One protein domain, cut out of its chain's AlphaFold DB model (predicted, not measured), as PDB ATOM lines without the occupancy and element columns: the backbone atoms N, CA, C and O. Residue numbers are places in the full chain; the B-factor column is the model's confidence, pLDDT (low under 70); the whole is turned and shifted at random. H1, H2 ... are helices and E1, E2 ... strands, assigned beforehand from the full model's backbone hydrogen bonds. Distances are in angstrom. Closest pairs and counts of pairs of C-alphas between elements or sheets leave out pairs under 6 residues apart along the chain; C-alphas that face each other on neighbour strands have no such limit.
ATOM      1  N   ASN A  33     -12.607 -50.295 -48.450       79.69
ATOM      2  CA  ASN A  33     -11.676 -50.314 -47.323       79.69
ATOM      3  C   ASN A  33     -11.974 -49.134 -46.383       79.69
ATOM      4  O   ASN A  33     -12.087 -48.001 -46.863       79.69
ATOM      5  N   PRO A  34     -12.111 -49.358 -45.062       81.88
ATOM      6  CA  PRO A  34     -12.354 -48.271 -44.125       81.88
ATOM      7  C   PRO A  34     -11.159 -47.312 -44.127       81.88
ATOM      8  O   PRO A  34     -10.013 -47.719 -43.943       81.88
ATOM      9  N   THR A  35     -11.433 -46.030 -44.344       86.81
ATOM     10  CA  THR A  35     -10.441 -44.947 -44.334       86.81
ATOM     11  C   THR A  35     -10.190 -44.410 -42.928       86.81
ATOM     12  O   THR A  35      -9.190 -43.739 -42.690       86.81
ATOM     13  N   GLY A  36     -11.074 -44.725 -41.978       90.12
ATOM     14  CA  GLY A  36     -10.910 -44.372 -40.577       90.12
ATOM     15  C   GLY A  36     -12.066 -44.849 -39.706       90.12
ATOM     16  O   GLY A  36     -12.991 -45.522 -40.162       90.12
ATOM     17  N   GLN A  37     -12.020 -44.463 -38.436       90.25
ATOM     18  CA  GLN A  37     -13.062 -44.728 -37.452       90.25
ATOM     19  C   GLN A  37     -13.336 -43.439 -36.679       90.25
ATOM     20  O   GLN A  37     -12.412 -42.700 -36.343       90.25
ATOM     21  N   SER A  38     -14.606 -43.148 -36.417       90.06
ATOM     22  CA  SER A  38     -15.031 -41.957 -35.679       90.06
ATOM     23  C   SER A  38     -16.061 -42.321 -34.619       90.06
ATOM     24  O   SER A  38     -16.771 -43.317 -34.751       90.06
ATOM     25  N   THR A  39     -16.139 -41.523 -33.558       89.81
ATOM     26  CA  THR A  39     -17.170 -41.670 -32.527       89.81
ATOM     27  C   THR A  39     -18.149 -40.515 -32.663       89.81
ATOM     28  O   THR A  39     -17.761 -39.360 -32.512       89.81
ATOM     29  N   ILE A  40     -19.406 -40.829 -32.967       88.19
ATOM     30  CA  ILE A  40     -20.496 -39.863 -33.139       88.19
ATOM     31  C   ILE A  40     -21.630 -40.320 -32.225       88.19
ATOM     32  O   ILE A  40     -22.024 -41.487 -32.273       88.19
ATOM     33  N   ASP A  41     -22.116 -39.427 -31.362       84.00
ATOM     34  CA  ASP A  41     -23.202 -39.695 -30.405       84.00
ATOM     35  C   ASP A  41     -22.957 -40.929 -29.515       84.00
ATOM     36  O   ASP A  41     -23.848 -41.737 -29.254       84.00
ATOM     37  N   GLY A  42     -21.704 -41.117 -29.081       87.44
ATOM     38  CA  GLY A  42     -21.290 -42.252 -28.246       87.44
ATOM     39  C   GLY A  42     -21.233 -43.599 -28.976       87.44
ATOM     40  O   GLY A  42     -20.954 -44.620 -28.351       87.44
ATOM     41  N   ARG A  43     -21.471 -43.620 -30.292       91.31
ATOM     42  CA  ARG A  43     -21.395 -44.813 -31.140       91.31
ATOM     43  C   ARG A  43     -20.173 -44.757 -32.045       91.31
ATOM     44  O   ARG A  43     -19.774 -43.683 -32.489       91.31
ATOM     45  N   SER A  44     -19.589 -45.917 -32.330       92.50
ATOM     46  CA  SER A  44     -18.423 -46.019 -33.203       92.50
ATOM     47  C   SER A  44     -18.836 -46.280 -34.649       92.50
ATOM     48  O   SER A  44     -19.612 -47.193 -34.917       92.50
ATOM     49  N   TRP A  45     -18.309 -45.487 -35.574       94.69
ATOM     50  CA  TRP A  45     -18.622 -45.524 -36.998       94.69
ATOM     51  C   TRP A  45     -17.351 -45.744 -37.812       94.69
ATOM     52  O   TRP A  45     -16.384 -44.989 -37.689       94.69
ATOM     53  N   LEU A  46     -17.368 -46.751 -38.677       93.06
ATOM     54  CA  LEU A  46     -16.370 -46.957 -39.720       93.06
ATOM     55  C   LEU A  46     -16.624 -45.950 -40.840       93.06
ATOM     56  O   LEU A  46     -17.751 -45.810 -41.314       93.06
ATOM     57  N   THR A  47     -15.588 -45.223 -41.239       93.19
ATOM     58  CA  THR A  47     -15.660 -44.230 -42.313       93.19
ATOM     59  C   THR A  47     -15.091 -44.822 -43.591       93.19
ATOM     60  O   THR A  47     -14.031 -45.442 -43.559       93.19
ATOM     61  N   TYR A  48     -15.776 -44.599 -44.708       92.81
ATOM     62  CA  TYR A  48     -15.321 -44.959 -46.045       92.81
ATOM     63  C   TYR A  48     -15.518 -43.771 -46.984       92.81
ATOM     64  O   TYR A  48     -16.385 -42.920 -46.764       92.81
ATOM     65  N   THR A  49     -14.733 -43.743 -48.056       91.44
ATOM     66  CA  THR A  49     -14.907 -42.783 -49.147       91.44
ATOM     67  C   THR A  49     -15.520 -43.513 -50.333       91.44
ATOM     68  O   THR A  49     -14.901 -44.413 -50.895       91.44
ATOM     69  N   GLY A  50     -16.751 -43.149 -50.676       87.44
ATOM     70  CA  GLY A  50     -17.478 -43.697 -51.811       87.44
ATOM     71  C   GLY A  50     -17.146 -43.004 -53.137       87.44
ATOM     72  O   GLY A  50     -16.433 -41.993 -53.167       87.44
ATOM     73  N   PRO A  51     -17.701 -43.517 -54.250       86.88
ATOM     74  CA  PRO A  51     -17.641 -42.857 -55.551       86.88
ATOM     75  C   PRO A  51     -18.172 -41.420 -55.478       86.88
ATOM     76  O   PRO A  51     -19.065 -41.119 -54.688       86.88
ATOM     77  N   GLY A  52     -17.603 -40.515 -56.278       82.31
ATOM     78  CA  GLY A  52     -18.033 -39.110 -56.312       82.31
ATOM     79  C   GLY A  52     -17.723 -38.306 -55.041       82.31
ATOM     80  O   GLY A  52     -18.220 -37.195 -54.896       82.31
ATOM     81  N   GLY A  53     -16.910 -38.845 -54.123       89.12
ATOM     82  CA  GLY A  53     -16.568 -38.179 -52.863       89.12
ATOM     83  C   GLY A  53     -17.636 -38.312 -51.775       89.12
ATOM     84  O   GLY A  53     -17.560 -37.612 -50.767       89.12
ATOM     85  N   ILE A  54     -18.613 -39.208 -51.954       92.75
ATOM     86  CA  ILE A  54     -19.651 -39.485 -50.956       92.75
ATOM     87  C   ILE A  54     -18.997 -40.011 -49.675       92.75
ATOM     88  O   ILE A  54     -18.262 -41.001 -49.694       92.75
ATOM     89  N   ARG A  55     -19.297 -39.383 -48.538       95.00
ATOM     90  CA  ARG A  55     -18.840 -39.860 -47.231       95.00
ATOM     91  C   ARG A  55     -19.744 -40.990 -46.750       95.00
ATOM     92  O   ARG A  55     -20.945 -40.800 -46.611       95.00
ATOM     93  N   ILE A  56     -19.188 -42.155 -46.448       95.69
ATOM     94  CA  ILE A  56     -19.965 -43.294 -45.945       95.69
ATOM     95  C   ILE A  56     -19.588 -43.532 -44.486       95.69
ATOM     96  O   ILE A  56     -18.408 -43.637 -44.155       95.69
ATOM     97  N   LEU A  57     -20.589 -43.632 -43.619       95.38
ATOM     98  CA  LEU A  57     -20.444 -43.938 -42.201       95.38
ATOM     99  C   LEU A  57     -21.220 -45.219 -41.903       95.38
ATOM    100  O   LEU A  57     -22.444 -45.206 -41.954       95.38
ATOM    101  N   ALA A  58     -20.540 -46.315 -41.577       95.00
ATOM    102  CA  ALA A  58     -21.185 -47.574 -41.200       95.00
ATOM    103  C   ALA A  58     -21.015 -47.847 -39.700       95.00
ATOM    104  O   ALA A  58     -19.904 -47.758 -39.176       95.00
ATOM    105  N   LEU A  59     -22.099 -48.165 -38.994       94.25
ATOM    106  CA  LEU A  59     -22.060 -48.416 -37.552       94.25
ATOM    107  C   LEU A  59     -21.236 -49.677 -37.236       94.25
ATOM    108  O   LEU A  59     -21.503 -50.745 -37.781       94.25
ATOM    109  N   ALA A  60     -20.251 -49.563 -36.343       89.88
ATOM    110  CA  ALA A  60     -19.407 -50.677 -35.925       89.88
ATOM    111  C   ALA A  60     -20.041 -51.466 -34.755       89.88
ATOM    112  O   ALA A  60     -20.514 -50.843 -33.800       89.88
ATOM    113  N   PRO A  61     -19.979 -52.813 -34.753       89.81
ATOM    114  CA  PRO A  61     -19.481 -53.670 -35.830       89.81
ATOM    115  C   PRO A  61     -20.475 -53.746 -37.000       89.81
ATOM    116  O   PRO A  61     -21.665 -53.970 -36.787       89.81
ATOM    117  N   PHE A  62     -19.977 -53.609 -38.233       88.62
ATOM    118  CA  PHE A  62     -20.805 -53.713 -39.435       88.62
ATOM    119  C   PHE A  62     -20.663 -55.115 -40.056       88.62
ATOM    120  O   PHE A  62     -19.533 -55.528 -40.336       88.62
ATOM    121  N   PRO A  63     -21.756 -55.871 -40.265       89.19
ATOM    122  CA  PRO A  63     -21.690 -57.220 -40.827       89.19
ATOM    123  C   PRO A  63     -21.091 -57.251 -42.243       89.19
ATOM    124  O   PRO A  63     -21.385 -56.394 -43.079       89.19
ATOM    125  N   ALA A  64     -20.272 -58.261 -42.545       86.31
ATOM    126  CA  ALA A  64     -19.597 -58.374 -43.845       86.31
ATOM    127  C   ALA A  64     -20.579 -58.578 -45.017       86.31
ATOM    128  O   ALA A  64     -20.372 -58.054 -46.115       86.31
ATOM    129  N   ASP A  65     -21.677 -59.302 -44.789       86.56
ATOM    130  CA  ASP A  65     -22.752 -59.493 -45.764       86.56
ATOM    131  C   ASP A  65     -23.513 -58.183 -46.039       86.56
ATOM    132  O   ASP A  65     -23.812 -57.878 -47.198       86.56
ATOM    133  N   ALA A  66     -23.745 -57.370 -44.999       90.06
ATOM    134  CA  ALA A  66     -24.296 -56.022 -45.119       90.06
ATOM    135  C   ALA A  66     -23.337 -55.080 -45.863       90.06
ATOM    136  O   ALA A  66     -23.786 -54.237 -46.637       90.06
ATOM    137  N   GLY A  67     -22.020 -55.270 -45.719       90.62
ATOM    138  CA  GLY A  67     -20.992 -54.533 -46.464       90.62
ATOM    139  C   GLY A  67     -21.163 -54.636 -47.983       90.62
ATOM    140  O   GLY A  67     -21.198 -53.619 -48.675       90.62
ATOM    141  N   LYS A  68     -21.382 -55.849 -48.508       89.25
ATOM    142  CA  LYS A  68     -21.632 -56.069 -49.950       89.25
ATOM    143  C   LYS A  68     -22.953 -55.458 -50.431       89.25
ATOM    144  O   LYS A  68     -23.109 -55.162 -51.617       89.25
ATOM    145  N   ARG A  69     -23.953 -55.336 -49.552       92.06
ATOM    146  CA  ARG A  69     -25.228 -54.671 -49.873       92.06
ATOM    147  C   ARG A  69     -25.065 -53.155 -49.865       92.06
ATOM    148  O   ARG A  69     -25.475 -52.517 -50.826       92.06
ATOM    149  N   LEU A  70     -24.370 -52.613 -48.868       93.69
ATOM    150  CA  LEU A  70     -24.009 -51.199 -48.792       93.69
ATOM    151  C   LEU A  70     -23.230 -50.748 -50.032       93.69
ATOM    152  O   LEU A  70     -23.579 -49.731 -50.619       93.69
ATOM    153  N   GLU A  71     -22.233 -51.518 -50.471       91.56
ATOM    154  CA  GLU A  71     -21.445 -51.210 -51.673       91.56
ATOM    155  C   GLU A  71     -22.325 -51.088 -52.926       91.56
ATOM    156  O   GLU A  71     -22.233 -50.107 -53.664       91.56
ATOM    157  N   ARG A  72     -23.248 -52.039 -53.127       90.94
ATOM    158  CA  ARG A  72     -24.211 -51.999 -54.238       90.94
ATOM    159  C   ARG A  72     -25.164 -50.812 -54.131       90.94
ATOM    160  O   ARG A  72     -25.395 -50.132 -55.126       90.94
ATOM    161  N   THR A  73     -25.688 -50.545 -52.938       93.06
ATOM    162  CA  THR A  73     -26.583 -49.410 -52.681       93.06
ATOM    163  C   THR A  73     -25.885 -48.080 -52.969       93.06
ATOM    164  O   THR A  73     -26.435 -47.239 -53.673       93.06
ATOM    165  N   VAL A  74     -24.645 -47.905 -52.502       93.56
ATOM    166  CA  VAL A  74     -23.830 -46.713 -52.774       93.56
ATOM    167  C   VAL A  74     -23.545 -46.567 -54.266       93.56
ATOM    168  O   VAL A  74     -23.653 -45.459 -54.780       93.56
ATOM    169  N   ALA A  75     -23.224 -47.654 -54.973       91.25
ATOM    170  CA  ALA A  75     -23.005 -47.604 -56.417       91.25
ATOM    171  C   ALA A  75     -24.252 -47.090 -57.159       91.25
ATOM    172  O   ALA A  75     -24.140 -46.171 -57.969       91.25
ATOM    173  N   VAL A  76     -25.440 -47.604 -56.815       92.00
ATOM    174  CA  VAL A  76     -26.720 -47.136 -57.374       92.00
ATOM    175  C   VAL A  76     -26.939 -45.653 -57.073       92.00
ATOM    176  O   VAL A  76     -27.182 -44.876 -57.989       92.00
ATOM    177  N   ILE A  77     -26.789 -45.237 -55.818       93.31
ATOM    178  CA  ILE A  77     -27.030 -43.848 -55.405       93.31
ATOM    179  C   ILE A  77     -26.025 -42.881 -56.035       93.31
ATOM    180  O   ILE A  77     -26.382 -41.774 -56.411       93.31
ATOM    181  N   SER A  78     -24.767 -43.289 -56.189       91.12
ATOM    182  CA  SER A  78     -23.746 -42.459 -56.837       91.12
ATOM    183  C   SER A  78     -23.977 -42.270 -58.339       91.12
ATOM    184  O   SER A  78     -23.390 -41.373 -58.938       91.12
ATOM    185  N   SER A  79     -24.822 -43.111 -58.948       92.75
ATOM    186  CA  SER A  79     -25.173 -43.028 -60.370       92.75
ATOM    187  C   SER A  79     -26.344 -42.088 -60.662       92.75
ATOM    188  O   SER A  79     -26.651 -41.857 -61.828       92.75
ATOM    189  N   TRP A  80     -26.987 -41.555 -59.622       94.12
ATOM    190  CA  TRP A  80     -28.151 -40.680 -59.715       94.12
ATOM    191  C   TRP A  80     -27.792 -39.303 -60.298       94.12
ATOM    192  O   TRP A  80     -27.066 -38.545 -59.651       94.12
ATOM    193  N   PRO A  81     -28.255 -38.943 -61.514       91.88
ATOM    194  CA  PRO A  81     -28.011 -37.625 -62.102       91.88
ATOM    195  C   PRO A  81     -28.631 -36.453 -61.338       91.88
ATOM    196  O   PRO A  81     -28.108 -35.342 -61.415       91.88
ATOM    197  N   THR A  82     -29.757 -36.666 -60.659       93.88
ATOM    198  CA  THR A  82     -30.607 -35.577 -60.151       93.88
ATOM    199  C   THR A  82     -30.509 -35.377 -58.640       93.88
ATOM    200  O   THR A  82     -30.716 -34.266 -58.144       93.88
ATOM    201  N   ILE A  83     -30.123 -36.414 -57.897       94.69
ATOM    202  CA  ILE A  83     -29.899 -36.354 -56.449       94.69
ATOM    203  C   ILE A  83     -28.394 -36.339 -56.158       94.69
ATOM    204  O   ILE A  83     -27.706 -37.349 -56.297       94.69
ATOM    205  N   ARG A  84     -27.877 -35.212 -55.654       94.38
ATOM    206  CA  ARG A  84     -26.473 -35.106 -55.224       94.38
ATOM    207  C   ARG A  84     -26.318 -35.536 -53.771       94.38
ATOM    208  O   ARG A  84     -26.442 -34.725 -52.854       94.38
ATOM    209  N   VAL A  85     -26.039 -36.819 -53.554       95.88
ATOM    210  CA  VAL A  85     -25.780 -37.376 -52.216       95.88
ATOM    211  C   VAL A  85     -24.392 -36.973 -51.716       95.88
ATOM    212  O   VAL A  85     -23.414 -37.030 -52.452       95.88
ATOM    213  N   THR A  86     -24.307 -36.555 -50.455       95.19
ATOM    214  CA  THR A  86     -23.069 -36.115 -49.792       95.19
ATOM    215  C   THR A  86     -22.613 -37.089 -48.713       95.19
ATOM    216  O   THR A  86     -21.413 -37.324 -48.564       95.19
ATOM    217  N   GLU A  87     -23.552 -37.681 -47.974       96.00
ATOM    218  CA  GLU A  87     -23.260 -38.615 -46.888       96.00
ATOM    219  C   GLU A  87     -24.260 -39.776 -46.872       96.00
ATOM    220  O   GLU A  87     -25.459 -39.580 -47.059       96.00
ATOM    221  N   VAL A  88     -23.769 -40.987 -46.608       96.81
ATOM    222  CA  VAL A  88     -24.578 -42.191 -46.391       96.81
ATOM    223  C   VAL A  88     -24.256 -42.749 -45.015       96.81
ATOM    224  O   VAL A  88     -23.134 -43.187 -44.767       96.81
ATOM    225  N   ARG A  89     -25.244 -42.767 -44.121       96.06
ATOM    226  CA  ARG A  89     -25.141 -43.448 -42.826       96.06
ATOM    227  C   ARG A  89     -25.792 -44.812 -42.917       96.06
ATOM    228  O   ARG A  89     -26.965 -44.891 -43.258       96.06
ATOM    229  N   ALA A  90     -25.051 -45.860 -42.605       96.50
ATOM    230  CA  ALA A  90     -25.495 -47.238 -42.684       96.50
ATOM    231  C   ALA A  90     -25.513 -47.882 -41.295       96.50
ATOM    232  O   ALA A  90     -24.520 -47.867 -40.568       96.50
ATOM    233  N   GLU A  91     -26.634 -48.498 -40.953       95.00
ATOM    234  CA  GLU A  91     -26.808 -49.325 -39.766       95.00
ATOM    235  C   GLU A  91     -27.373 -50.674 -40.211       95.00
ATOM    236  O   GLU A  91     -28.256 -50.732 -41.060       95.00
ATOM    237  N   SER A  92     -26.853 -51.771 -39.669       92.75
ATOM    238  CA  SER A  92     -27.378 -53.109 -39.943       92.75
ATOM    239  C   SER A  92     -27.720 -53.775 -38.624       92.75
ATOM    240  O   SER A  92     -26.897 -53.825 -37.708       92.75
ATOM    241  N   SER A  93     -28.954 -54.254 -38.502       89.56
ATOM    242  CA  SER A  93     -29.440 -54.904 -37.290       89.56
ATOM    243  C   SER A  93     -30.391 -56.033 -37.646       89.56
ATOM    244  O   SER A  93     -31.355 -55.842 -38.382       89.56
ATOM    245  N   LYS A  94     -30.133 -57.228 -37.101       85.75
ATOM    246  CA  LYS A  94     -30.993 -58.416 -37.261       85.75
ATOM    247  C   LYS A  94     -31.321 -58.759 -38.729       85.75
ATOM    248  O   LYS A  94     -32.419 -59.218 -39.017       85.75
ATOM    249  N   GLY A  95     -30.371 -58.537 -39.643       83.06
ATOM    250  CA  GLY A  95     -30.532 -58.828 -41.074       83.06
ATOM    251  C   GLY A  95     -31.261 -57.749 -41.882       83.06
ATOM    252  O   GLY A  95     -31.443 -57.931 -43.081       83.06
ATOM    253  N   VAL A  96     -31.644 -56.636 -41.251       90.25
ATOM    254  CA  VAL A  96     -32.204 -55.456 -41.919       90.25
ATOM    255  C   VAL A  96     -31.130 -54.380 -41.982       90.25
ATOM    256  O   VAL A  96     -30.531 -54.047 -40.955       90.25
ATOM    257  N   ASP A  97     -30.920 -53.815 -43.168       94.25
ATOM    258  CA  ASP A  97     -30.000 -52.692 -43.343       94.25
ATOM    259  C   ASP A  97     -30.793 -51.394 -43.505       94.25
ATOM    260  O   ASP A  97     -31.662 -51.286 -44.367       94.25
ATOM    261  N   ASP A  98     -30.494 -50.402 -42.679       96.00
ATOM    262  CA  ASP A  98     -31.035 -49.053 -42.751       96.00
ATOM    263  C   ASP A  98     -29.938 -48.104 -43.260       96.00
ATOM    264  O   ASP A  98     -28.839 -48.034 -42.706       96.00
ATOM    265  N   TYR A  99     -30.248 -47.346 -44.307       96.38
ATOM    266  CA  TYR A  99     -29.378 -46.332 -44.889       96.38
ATOM    267  C   TYR A  99     -30.060 -44.967 -44.812       96.38
ATOM    268  O   TYR A  99     -31.187 -44.806 -45.268       96.38
ATOM    269  N   VAL A 100     -29.388 -43.963 -44.265       96.31
ATOM    270  CA  VAL A 100     -29.855 -42.574 -44.263       96.31
ATOM    271  C   VAL A 100     -28.951 -41.771 -45.179       96.31
ATOM    272  O   VAL A 100     -27.746 -41.679 -44.945       96.31
ATOM    273  N   LEU A 101     -29.539 -41.219 -46.233       96.00
ATOM    274  CA  LEU A 101     -28.858 -40.428 -47.243       96.00
ATOM    275  C   LEU A 101     -29.048 -38.946 -46.938       96.00
ATOM    276  O   LEU A 101     -30.177 -38.456 -46.880       96.00
ATOM    277  N   SER A 102     -27.938 -38.238 -46.810       95.06
ATOM    278  CA  SER A 102     -27.894 -36.780 -46.826       95.06
ATOM    279  C   SER A 102     -27.491 -36.326 -48.222       95.06
ATOM    280  O   SER A 102     -26.594 -36.903 -48.834       95.06
ATOM    281  N   PHE A 103     -28.133 -35.283 -48.728       94.00
ATOM    282  CA  PHE A 103     -27.887 -34.729 -50.059       94.00
ATOM    283  C   PHE A 103     -27.692 -33.219 -49.976       94.00
ATOM    284  O   PHE A 103     -28.189 -32.567 -49.058       94.00
ATOM    285  N   SER A 104     -26.947 -32.667 -50.931       92.81
ATOM    286  CA  SER A 104     -26.781 -31.221 -51.100       92.81
ATOM    287  C   SER A 104     -27.839 -30.612 -52.014       92.81
ATOM    288  O   SER A 104     -28.188 -29.451 -51.823       92.81
ATOM    289  N   SER A 105     -28.352 -31.373 -52.983       93.56
ATOM    290  CA  SER A 105     -29.399 -30.921 -53.903       93.56
ATOM    291  C   SER A 105     -30.253 -32.088 -54.391       93.56
ATOM    292  O   SER A 105     -29.763 -33.212 -54.547       93.56
ATOM    293  N   ILE A 106     -31.521 -31.800 -54.666       95.38
ATOM    294  CA  ILE A 106     -32.452 -32.677 -55.376       95.38
ATOM    295  C   ILE A 106     -33.097 -31.816 -56.456       95.38
ATOM    296  O   ILE A 106     -34.014 -31.049 -56.169       95.38
ATOM    297  N   GLU A 107     -32.621 -31.935 -57.690       93.50
ATOM    298  CA  GLU A 107     -33.092 -31.106 -58.798       93.50
ATOM    299  C   GLU A 107     -33.918 -31.942 -59.768       93.50
ATOM    300  O   GLU A 107     -33.469 -32.977 -60.249       93.50
ATOM    301  N   SER A 108     -35.129 -31.491 -60.086       92.94
ATOM    302  CA  SER A 108     -35.940 -32.118 -61.128       92.94
ATOM    303  C   SER A 108     -36.795 -31.089 -61.846       92.94
ATOM    304  O   SER A 108     -37.380 -30.211 -61.212       92.94
ATOM    305  N   GLU A 109     -36.822 -31.169 -63.180       88.19
ATOM    306  CA  GLU A 109     -37.570 -30.255 -64.058       88.19
ATOM    307  C   GLU A 109     -37.312 -28.761 -63.753       88.19
ATOM    308  O   GLU A 109     -38.201 -27.917 -63.840       88.19
ATOM    309  N   GLY A 110     -36.077 -28.424 -63.359       88.94
ATOM    310  CA  GLY A 110     -35.674 -27.055 -63.012       88.94
ATOM    311  C   GLY A 110     -36.140 -26.563 -61.635       88.94
ATOM    312  O   GLY A 110     -36.040 -25.368 -61.360       88.94
ATOM    313  N   ARG A 111     -36.647 -27.446 -60.764       92.31
ATOM    314  CA  ARG A 111     -36.999 -27.140 -59.368       92.31
ATOM    315  C   ARG A 111     -36.089 -27.870 -58.388       92.31
ATOM    316  O   ARG A 111     -35.712 -29.015 -58.618       92.31
ATOM    317  N   GLU A 112     -35.799 -27.203 -57.277       94.62
ATOM    318  CA  GLU A 112     -35.002 -27.723 -56.166       94.62
ATOM    319  C   GLU A 112     -35.920 -28.230 -55.042       94.62
ATOM    320  O   GLU A 112     -36.814 -27.507 -54.601       94.62
ATOM    321  N   TYR A 113     -35.683 -29.457 -54.571       94.88
ATOM    322  CA  TYR A 113     -36.509 -30.152 -53.575       94.88
ATOM    323  C   TYR A 113     -35.761 -30.509 -52.283       94.88
ATOM    324  O   TYR A 113     -36.372 -31.042 -51.354       94.88
ATOM    325  N   SER A 114     -34.460 -30.228 -52.165       93.06
ATOM    326  CA  SER A 114     -33.676 -30.572 -50.965       93.06
ATOM    327  C   SER A 114     -34.269 -29.997 -49.672       93.06
ATOM    328  O   SER A 114     -34.366 -30.702 -48.666       93.06
ATOM    329  N   ALA A 115     -34.760 -28.754 -49.705       93.69
ATOM    330  CA  ALA A 115     -35.412 -28.106 -48.563       93.69
ATOM    331  C   ALA A 115     -36.720 -28.799 -48.133       93.69
ATOM    332  O   ALA A 115     -37.142 -28.686 -46.978       93.69
ATOM    333  N   ASN A 116     -37.359 -29.536 -49.045       95.06
ATOM    334  CA  ASN A 116     -38.575 -30.287 -48.763       95.06
ATOM    335  C   ASN A 116     -38.288 -31.618 -48.063       95.06
ATOM    336  O   ASN A 116     -39.221 -32.214 -47.537       95.06
ATOM    337  N   VAL A 117     -37.042 -32.093 -47.996       94.56
ATOM    338  CA  VAL A 117     -36.704 -33.400 -47.407       94.56
ATOM    339  C   VAL A 117     -35.703 -33.221 -46.249       94.56
ATOM    340  O   VAL A 117     -34.544 -33.622 -46.335       94.56
ATOM    341  N   PRO A 118     -36.121 -32.613 -45.119       86.94
ATOM    342  CA  PRO A 118     -35.202 -32.135 -44.080       86.94
ATOM    343  C   PRO A 118     -34.481 -33.247 -43.303       86.94
ATOM    344  O   PRO A 118     -33.421 -33.012 -42.736       86.94
ATOM    345  N   GLY A 119     -35.058 -34.451 -43.242       85.94
ATOM    346  CA  GLY A 119     -34.469 -35.599 -42.542       85.94
ATOM    347  C   GLY A 119     -33.529 -36.440 -43.403       85.94
ATOM    348  O   GLY A 119     -33.093 -37.498 -42.952       85.94
ATOM    349  N   GLY A 120     -33.273 -36.014 -44.642       92.69
ATOM    350  CA  GLY A 120     -32.654 -36.867 -45.641       92.69
ATOM    351  C   GLY A 120     -33.600 -37.961 -46.140       92.69
ATOM    352  O   GLY A 120     -34.786 -38.020 -45.797       92.69
ATOM    353  N   LEU A 121     -33.055 -38.844 -46.969       95.12
ATOM    354  CA  LEU A 121     -33.783 -39.955 -47.560       95.12
ATOM    355  C   LEU A 121     -33.378 -41.231 -46.841       95.12
ATOM    356  O   LEU A 121     -32.216 -41.621 -46.864       95.12
ATOM    357  N   ARG A 122     -34.332 -41.897 -46.194       96.12
ATOM    358  CA  ARG A 122     -34.069 -43.188 -45.567       96.12
ATOM    359  C   ARG A 122     -34.433 -44.307 -46.525       96.12
ATOM    360  O   ARG A 122     -35.575 -44.389 -46.975       96.12
ATOM    361  N   LEU A 123     -33.460 -45.168 -46.787       96.50
ATOM    362  CA  LEU A 123     -33.627 -46.441 -47.459       96.50
ATOM    363  C   LEU A 123     -33.526 -47.573 -46.442       96.50
ATOM    364  O   LEU A 123     -32.733 -47.513 -45.509       96.50
ATOM    365  N   ARG A 124     -34.306 -48.625 -46.638       95.00
ATOM    366  CA  ARG A 124     -34.244 -49.854 -45.857       95.00
ATOM    367  C   ARG A 124     -34.174 -51.038 -46.802       95.00
ATOM    368  O   ARG A 124     -34.980 -51.124 -47.721       95.00
ATOM    369  N   TYR A 125     -33.241 -51.947 -46.569       93.38
ATOM    370  CA  TYR A 125     -33.165 -53.212 -47.279       93.38
ATOM    371  C   TYR A 125     -33.735 -54.338 -46.414       93.38
ATOM    372  O   TYR A 125     -33.175 -54.668 -45.369       93.38
ATOM    373  N   ASP A 126     -34.841 -54.917 -46.878       89.12
ATOM    374  CA  ASP A 126     -35.494 -56.100 -46.305       89.12
ATOM    375  C   ASP A 126     -36.081 -56.938 -47.452       89.12
ATOM    376  O   ASP A 126     -37.227 -56.769 -47.865       89.12
ATOM    377  N   GLY A 127     -35.224 -57.729 -48.107       87.38
ATOM    378  CA  GLY A 127     -35.541 -58.447 -49.352       87.38
ATOM    379  C   GLY A 127     -35.627 -57.550 -50.598       87.38
ATOM    380  O   GLY A 127     -35.158 -57.940 -51.667       87.38
ATOM    381  N   ALA A 128     -36.137 -56.328 -50.454       90.31
ATOM    382  CA  ALA A 128     -36.121 -55.261 -51.448       90.31
ATOM    383  C   ALA A 128     -35.650 -53.942 -50.816       90.31
ATOM    384  O   ALA A 128     -35.725 -53.758 -49.600       90.31
ATOM    385  N   LEU A 129     -35.159 -53.020 -51.646       93.38
ATOM    386  CA  LEU A 129     -34.774 -51.683 -51.204       93.38
ATOM    387  C   LEU A 129     -36.026 -50.801 -51.162       93.38
ATOM    388  O   LEU A 129     -36.671 -50.570 -52.179       93.38
ATOM    389  N   MET A 130     -36.388 -50.333 -49.979       95.06
ATOM    390  CA  MET A 130     -37.574 -49.522 -49.719       95.06
ATOM    391  C   MET A 130     -37.159 -48.127 -49.280       95.06
ATOM    392  O   MET A 130     -36.141 -47.984 -48.612       95.06
ATOM    393  N   TYR A 131     -37.948 -47.107 -49.597       96.00
ATOM    394  CA  TYR A 131     -37.767 -45.760 -49.058       96.00
ATOM    395  C   TYR A 131     -38.857 -45.441 -48.033       96.00
ATOM    396  O   TYR A 131     -40.004 -45.867 -48.178       96.00
ATOM    397  N   ASP A 132     -38.501 -44.691 -46.990       94.81
ATOM    398  CA  ASP A 132     -39.434 -44.210 -45.966       94.81
ATOM    399  C   ASP A 132     -38.930 -42.909 -45.341       94.81
ATOM    400  O   ASP A 132     -38.137 -42.911 -44.401       94.81
ATOM    401  N   PHE A 133     -39.392 -41.777 -45.856       94.69
ATOM    402  CA  PHE A 133     -38.948 -40.463 -45.402       94.69
ATOM    403  C   PHE A 133     -40.113 -39.481 -45.313       94.69
ATOM    404  O   PHE A 133     -41.261 -39.789 -45.642       94.69
ATOM    405  N   ARG A 134     -39.831 -38.288 -44.788       93.75
ATOM    406  CA  ARG A 134     -40.817 -37.214 -44.669       93.75
ATOM    407  C   ARG A 134     -40.490 -36.098 -45.638       93.75
ATOM    408  O   ARG A 134     -39.350 -35.647 -45.702       93.75
ATOM    409  N   VAL A 135     -41.526 -35.644 -46.321       94.81
ATOM    410  CA  VAL A 135     -41.525 -34.478 -47.188       94.81
ATOM    411  C   VAL A 135     -42.297 -33.364 -46.495       94.81
ATOM    412  O   VAL A 135     -43.368 -33.594 -45.934       94.81
ATOM    413  N   ARG A 136     -41.752 -32.153 -46.521       93.44
ATOM    414  CA  ARG A 136     -42.403 -30.931 -46.069       93.44
ATOM    415  C   ARG A 136     -42.955 -30.177 -47.274       93.44
ATOM    416  O   ARG A 136     -42.204 -29.869 -48.197       93.44
ATOM    417  N   SER A 137     -44.235 -29.826 -47.234       91.62
ATOM    418  CA  SER A 137     -44.871 -28.932 -48.205       91.62
ATOM    419  C   SER A 137     -45.694 -27.884 -47.460       91.62
ATOM    420  O   SER A 137     -46.725 -28.203 -46.872       91.62
ATOM    421  N   GLY A 138     -45.194 -26.646 -47.400       87.62
ATOM    422  CA  GLY A 138     -45.762 -25.602 -46.540       87.62
ATOM    423  C   GLY A 138     -45.805 -26.035 -45.067       87.62
ATOM    424  O   GLY A 138     -44.758 -26.311 -44.463       87.62
ATOM    425  N   ASP A 139     -47.021 -26.132 -44.527       82.69
ATOM    426  CA  ASP A 139     -47.315 -26.577 -43.156       82.69
ATOM    427  C   ASP A 139     -47.557 -28.093 -43.035       82.69
ATOM    428  O   ASP A 139     -47.735 -28.617 -41.933       82.69
ATOM    429  N   TYR A 140     -47.544 -28.827 -44.151       80.69
ATOM    430  CA  TYR A 140     -47.774 -30.269 -44.171       80.69
ATOM    431  C   TYR A 140     -46.469 -31.057 -44.060       80.69
ATOM    432  O   TYR A 140     -45.472 -30.750 -44.717       80.69
ATOM    433  N   PHE A 141     -46.511 -32.136 -43.276       88.75
ATOM    434  CA  PHE A 141     -45.491 -33.182 -43.257       88.75
ATOM    435  C   PHE A 141     -46.091 -34.481 -43.787       88.75
ATOM    436  O   PHE A 141     -46.870 -35.148 -43.106       88.75
ATOM    437  N   VAL A 142     -45.706 -34.845 -45.003       90.62
ATOM    438  CA  VAL A 142     -46.185 -36.035 -45.704       90.62
ATOM    439  C   VAL A 142     -45.153 -37.141 -45.556       90.62
ATOM    440  O   VAL A 142     -43.961 -36.921 -45.764       90.62
ATOM    441  N   ARG A 143     -45.584 -38.348 -45.186       91.94
ATOM    442  CA  ARG A 143     -44.690 -39.512 -45.134       91.94
ATOM    443  C   ARG A 143     -44.739 -40.253 -46.466       91.94
ATOM    444  O   ARG A 143     -45.780 -40.779 -46.846       91.94
ATOM    445  N   VAL A 144     -43.602 -40.303 -47.144       94.12
ATOM    446  CA  VAL A 144     -43.430 -40.916 -48.461       94.12
ATOM    447  C   VAL A 144     -42.783 -42.278 -48.266       94.12
ATOM    448  O   VAL A 144     -41.694 -42.370 -47.699       94.12
ATOM    449  N   ARG A 145     -43.484 -43.344 -48.675       93.81
ATOM    450  CA  ARG A 145     -43.019 -44.727 -48.527       93.81
ATOM    451  C   ARG A 145     -43.291 -45.540 -49.780       93.81
ATOM    452  O   ARG A 145     -44.337 -45.362 -50.402       93.81
ATOM    453  N   GLY A 146     -42.389 -46.457 -50.096       93.38
ATOM    454  CA  GLY A 146     -42.532 -47.342 -51.246       93.38
ATOM    455  C   GLY A 146     -41.292 -48.189 -51.487       93.38
ATOM    456  O   GLY A 146     -40.371 -48.219 -50.671       93.38
ATOM    457  N   ILE A 147     -41.293 -48.901 -52.609       94.12
ATOM    458  CA  ILE A 147     -40.162 -49.712 -53.065       94.12
ATOM    459  C   ILE A 147     -39.359 -48.873 -54.058       94.12
ATOM    460  O   ILE A 147     -39.928 -48.295 -54.981       94.12
ATOM    461  N   LEU A 148     -38.045 -48.799 -53.863       94.44
ATOM    462  CA  LEU A 148     -37.142 -48.097 -54.764       94.44
ATOM    463  C   LEU A 148     -36.931 -48.942 -56.023       94.44
ATOM    464  O   LEU A 148     -36.190 -49.924 -55.996       94.44
ATOM    465  N   MET A 149     -37.591 -48.551 -57.111       92.06
ATOM    466  CA  MET A 149     -37.399 -49.157 -58.432       92.06
ATOM    467  C   MET A 149     -36.270 -48.457 -59.189       92.06
ATOM    468  O   MET A 149     -35.336 -49.098 -59.664       92.06
ATOM    469  N   ASP A 150     -36.341 -47.130 -59.249       93.44
ATOM    470  CA  ASP A 150     -35.402 -46.256 -59.940       93.44
ATOM    471  C   ASP A 150     -35.489 -44.828 -59.367       93.44
ATOM    472  O   ASP A 150     -36.397 -44.499 -58.595       93.44
ATOM    473  N   GLU A 151     -34.526 -43.980 -59.729       94.69
ATOM    474  CA  GLU A 151     -34.460 -42.592 -59.258       94.69
ATOM    475  C   GLU A 151     -35.624 -41.736 -59.774       94.69
ATOM    476  O   GLU A 151     -36.170 -40.922 -59.031       94.69
ATOM    477  N   THR A 152     -36.033 -41.923 -61.030       94.44
ATOM    478  CA  THR A 152     -37.091 -41.126 -61.662       94.44
ATOM    479  C   THR A 152     -38.422 -41.327 -60.942       94.44
ATOM    480  O   THR A 152     -39.095 -40.352 -60.609       94.44
ATOM    481  N   SER A 153     -38.763 -42.575 -60.620       94.00
ATOM    482  CA  SER A 153     -39.946 -42.928 -59.833       94.00
ATOM    483  C   SER A 153     -39.909 -42.300 -58.436       94.00
ATOM    484  O   SER A 153     -40.900 -41.732 -57.982       94.00
ATOM    485  N   LEU A 154     -38.756 -42.341 -57.762       95.38
ATOM    486  CA  LEU A 154     -38.583 -41.730 -56.442       95.38
ATOM    487  C   LEU A 154     -38.775 -40.204 -56.480       95.38
ATOM    488  O   LEU A 154     -39.446 -39.640 -55.617       95.38
ATOM    489  N   ILE A 155     -38.212 -39.533 -57.481       95.19
ATOM    490  CA  ILE A 155     -38.349 -38.084 -57.655       95.19
ATOM    491  C   ILE A 155     -39.786 -37.700 -57.989       95.19
ATOM    492  O   ILE A 155     -40.284 -36.716 -57.443       95.19
ATOM    493  N   ALA A 156     -40.471 -38.476 -58.831       94.38
ATOM    494  CA  ALA A 156     -41.883 -38.259 -59.126       94.38
ATOM    495  C   ALA A 156     -42.740 -38.330 -57.850       94.38
ATOM    496  O   ALA A 156     -43.628 -37.502 -57.653       94.38
ATOM    497  N   GLU A 157     -42.431 -39.261 -56.945       94.75
ATOM    498  CA  GLU A 157     -43.105 -39.383 -55.648       94.75
ATOM    499  C   GLU A 157     -42.824 -38.190 -54.723       94.75
ATOM    500  O   GLU A 157     -43.747 -37.671 -54.090       94.75
ATOM    501  N   ILE A 158     -41.578 -37.698 -54.683       94.94
ATOM    502  CA  ILE A 158     -41.225 -36.467 -53.956       94.94
ATOM    503  C   ILE A 158     -41.997 -35.278 -54.529       94.94
ATOM    504  O   ILE A 158     -42.665 -34.565 -53.783       94.94
ATOM    505  N   ALA A 159     -41.944 -35.079 -55.848       95.06
ATOM    506  CA  ALA A 159     -42.607 -33.971 -56.523       95.06
ATOM    507  C   ALA A 159     -44.121 -33.998 -56.279       95.06
ATOM    508  O   ALA A 159     -44.700 -32.975 -55.920       95.06
ATOM    509  N   LYS A 160     -44.759 -35.168 -56.382       94.19
ATOM    510  CA  LYS A 160     -46.192 -35.334 -56.108       94.19
ATOM    511  C   LYS A 160     -46.542 -34.976 -54.662       94.19
ATOM    512  O   LYS A 160     -47.475 -34.210 -54.442       94.19
ATOM    513  N   ALA A 161     -45.769 -35.461 -53.687       94.00
ATOM    514  CA  ALA A 161     -45.972 -35.142 -52.272       94.00
ATOM    515  C   ALA A 161     -45.743 -33.653 -51.945       94.00
ATOM    516  O   ALA A 161     -46.335 -33.138 -50.995       94.00
ATOM    517  N   VAL A 162     -44.886 -32.962 -52.706       94.25
ATOM    518  CA  VAL A 162     -44.651 -31.520 -52.557       94.25
ATOM    519  C   VAL A 162     -45.762 -30.696 -53.205       94.25
ATOM    520  O   VAL A 162     -46.275 -29.783 -52.561       94.25
ATOM    521  N   HIS A 163     -46.136 -30.988 -54.452       93.50
ATOM    522  CA  HIS A 163     -47.059 -30.145 -55.224       93.50
ATOM    523  C   HIS A 163     -48.524 -30.353 -54.847       93.50
ATOM    524  O   HIS A 163     -49.288 -29.391 -54.860       93.50
ATOM    525  N   ASP A 164     -48.909 -31.576 -54.482       91.25
ATOM    526  CA  ASP A 164     -50.261 -31.906 -54.034       91.25
ATOM    527  C   ASP A 164     -50.219 -32.813 -52.791       91.25
ATOM    528  O   ASP A 164     -50.499 -34.015 -52.862       91.25
ATOM    529  N   PRO A 165     -49.849 -32.261 -51.617       90.00
ATOM    530  CA  PRO A 165     -49.766 -33.042 -50.387       90.00
ATOM    531  C   PRO A 165     -51.131 -33.620 -49.986       90.00
ATOM    532  O   PRO A 165     -51.188 -34.720 -49.442       90.00
ATOM    533  N   GLY A 166     -52.228 -32.907 -50.266       83.38
ATOM    534  CA  GLY A 166     -53.586 -33.349 -49.948       83.38
ATOM    535  C   GLY A 166     -54.009 -34.553 -50.785       83.38
ATOM    536  O   GLY A 166     -54.413 -35.570 -50.219       83.38
ATOM    537  N   GLY A 167     -53.864 -34.472 -52.111       85.06
ATOM    538  CA  GLY A 167     -54.155 -35.586 -53.013       85.06
ATOM    539  C   GLY A 167     -53.239 -36.783 -52.775       85.06
ATOM    540  O   GLY A 167     -53.712 -37.918 -52.725       85.06
ATOM    541  N   TYR A 168     -51.951 -36.542 -52.508       89.00
ATOM    542  CA  TYR A 168     -51.004 -37.603 -52.159       89.00
ATOM    543  C   TYR A 168     -51.426 -38.368 -50.895       89.00
ATOM    544  O   TYR A 168     -51.350 -39.599 -50.861       89.00
ATOM    545  N   ILE A 169     -51.855 -37.658 -49.842       84.44
ATOM    546  CA  ILE A 169     -52.347 -38.293 -48.612       84.44
ATOM    547  C   ILE A 169     -53.647 -39.051 -48.895       84.44
ATOM    548  O   ILE A 169     -53.764 -40.207 -48.502       84.44
ATOM    549  N   ALA A 170     -54.594 -38.430 -49.600       80.81
ATOM    550  CA  ALA A 170     -55.894 -39.017 -49.913       80.81
ATOM    551  C   ALA A 170     -55.787 -40.347 -50.678       80.81
ATOM    552  O   ALA A 170     -56.535 -41.281 -50.399       80.81
ATOM    553  N   GLU A 171     -54.838 -40.457 -51.609       83.62
ATOM    554  CA  GLU A 171     -54.605 -41.678 -52.388       83.62
ATOM    555  C   GLU A 171     -54.026 -42.827 -51.550       83.62
ATOM    556  O   GLU A 171     -54.252 -43.998 -51.860       83.62
ATOM    557  N   ARG A 172     -53.276 -42.512 -50.486       81.25
ATOM    558  CA  ARG A 172     -52.537 -43.500 -49.684       81.25
ATOM    559  C   ARG A 172     -53.123 -43.773 -48.297       81.25
ATOM    560  O   ARG A 172     -52.768 -44.792 -47.706       81.25
ATOM    561  N   ASP A 173     -54.002 -42.915 -47.781       75.62
ATOM    562  CA  ASP A 173     -54.670 -43.090 -46.486       75.62
ATOM    563  C   ASP A 173     -56.171 -42.729 -46.556       75.62
ATOM    564  O   ASP A 173     -56.557 -41.572 -46.356       75.62
TER     565      ASP A 173
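Overview. This is residues 33 to 173 of the 368 residues of an uncharacterized protein of Spirochaetes bacterium RIFOXYC1_FULL_54_7 (UniProt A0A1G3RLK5). One long, strongly twisted wall of eight strands has H1 and H2 over one face, towards different ends, and short H3 over its edge strand E8; the other face is bare of helices. It is two layers, a sheet with its helices on one face. The 141 printed residues include eight named strands and three named helices, in the order E1 E2 E3 H1 E4 E5 E6 E7 E8 H2 H3, of mixed class. The sheet runs E1 to E8 in chain order and is mixed, with E3 and E4 parallel. The whole is compact, with a radius of gyration of the C-alphas of 15.5 A and spans of 44 by 31 by 28 A.

Arrangement. Begin at edge strand E1, residues 36 to 40, in a hairpin with E2, residues 43 to 49 (N 38 to O 45, 2.9 A). E2 and E3, residues 55 to 59, make the next hairpin (N 46 to O 58, 2.8 A), and E1 E2 E3 are a meander, each strand the antiparallel neighbour of the one before. Then look for H1, residues 64 to 78, and E4, residues 83 to 93, parallel to E3 at 12 degrees (N 57 to O 88, 2.8 A): E3, H1, E4 form a strand-helix-strand unit, parallel neighbour strands with a helix between, with a left-handed crossover. A second meander runs from E4 through E5, residues 96 to 108 (N 89 to O 100, 2.9 A), E6, residues 121 to 126 (N 99 to O 123, 2.8 A), and E7, residues 128 to 137 (N 130 to O 124, 2.8 A), to edge strand E8, residues 140 to 147 (N 135 to O 142, 2.8 A). H1 is on the sheet at a height of 8.6 A, over E4 and E5; its closest C-alphas to E4 are Ala 66 and Ser 92, 6.7 A. H2, residues 151 to 163, is also on the sheet, closest to E7 at C-alphas Val 162 and Ser 137, 5.1 A. H1 and H2 are apart, but only just, at 8.5 A. H3, residues 165 to 172, lies over E8 at a height of 9.0 A; it and H2 only just touch, only at the corner, with 3 pairs of C-alphas within 8 A, the closest Ala 161 and Tyr 168, 5.6 A. H1 and H2 have every O i to N i+4 pair within hydrogen-bond range, H3 3 of 4.

Along the chain. Find C-alpha 36 at (-10.910, -44.372, -40.577), where E1 begins. H1 runs 21.0 A from C-alpha 64 at (-19.597, -58.374, -43.845). E4 measures 26.7 A and bends by 77 degrees at residue 86; E5 measures 30.5 A and bends by 85 degrees at residue 104. E7 measures 27.9 A, E8 22.7 A and H2 18.2 A; H3 ends at C-alpha 172, (-52.537, -43.500, -49.684).

Size, cuts and confidence. The two C-alphas farthest apart are those of Gly 36 and Ala 170, 46.3 A. The link from E5 to E6, residues 109 to 120, is long; the others are tight. The printed part has no cut, its mean pLDDT is 91.5, and no printed residue is under 70.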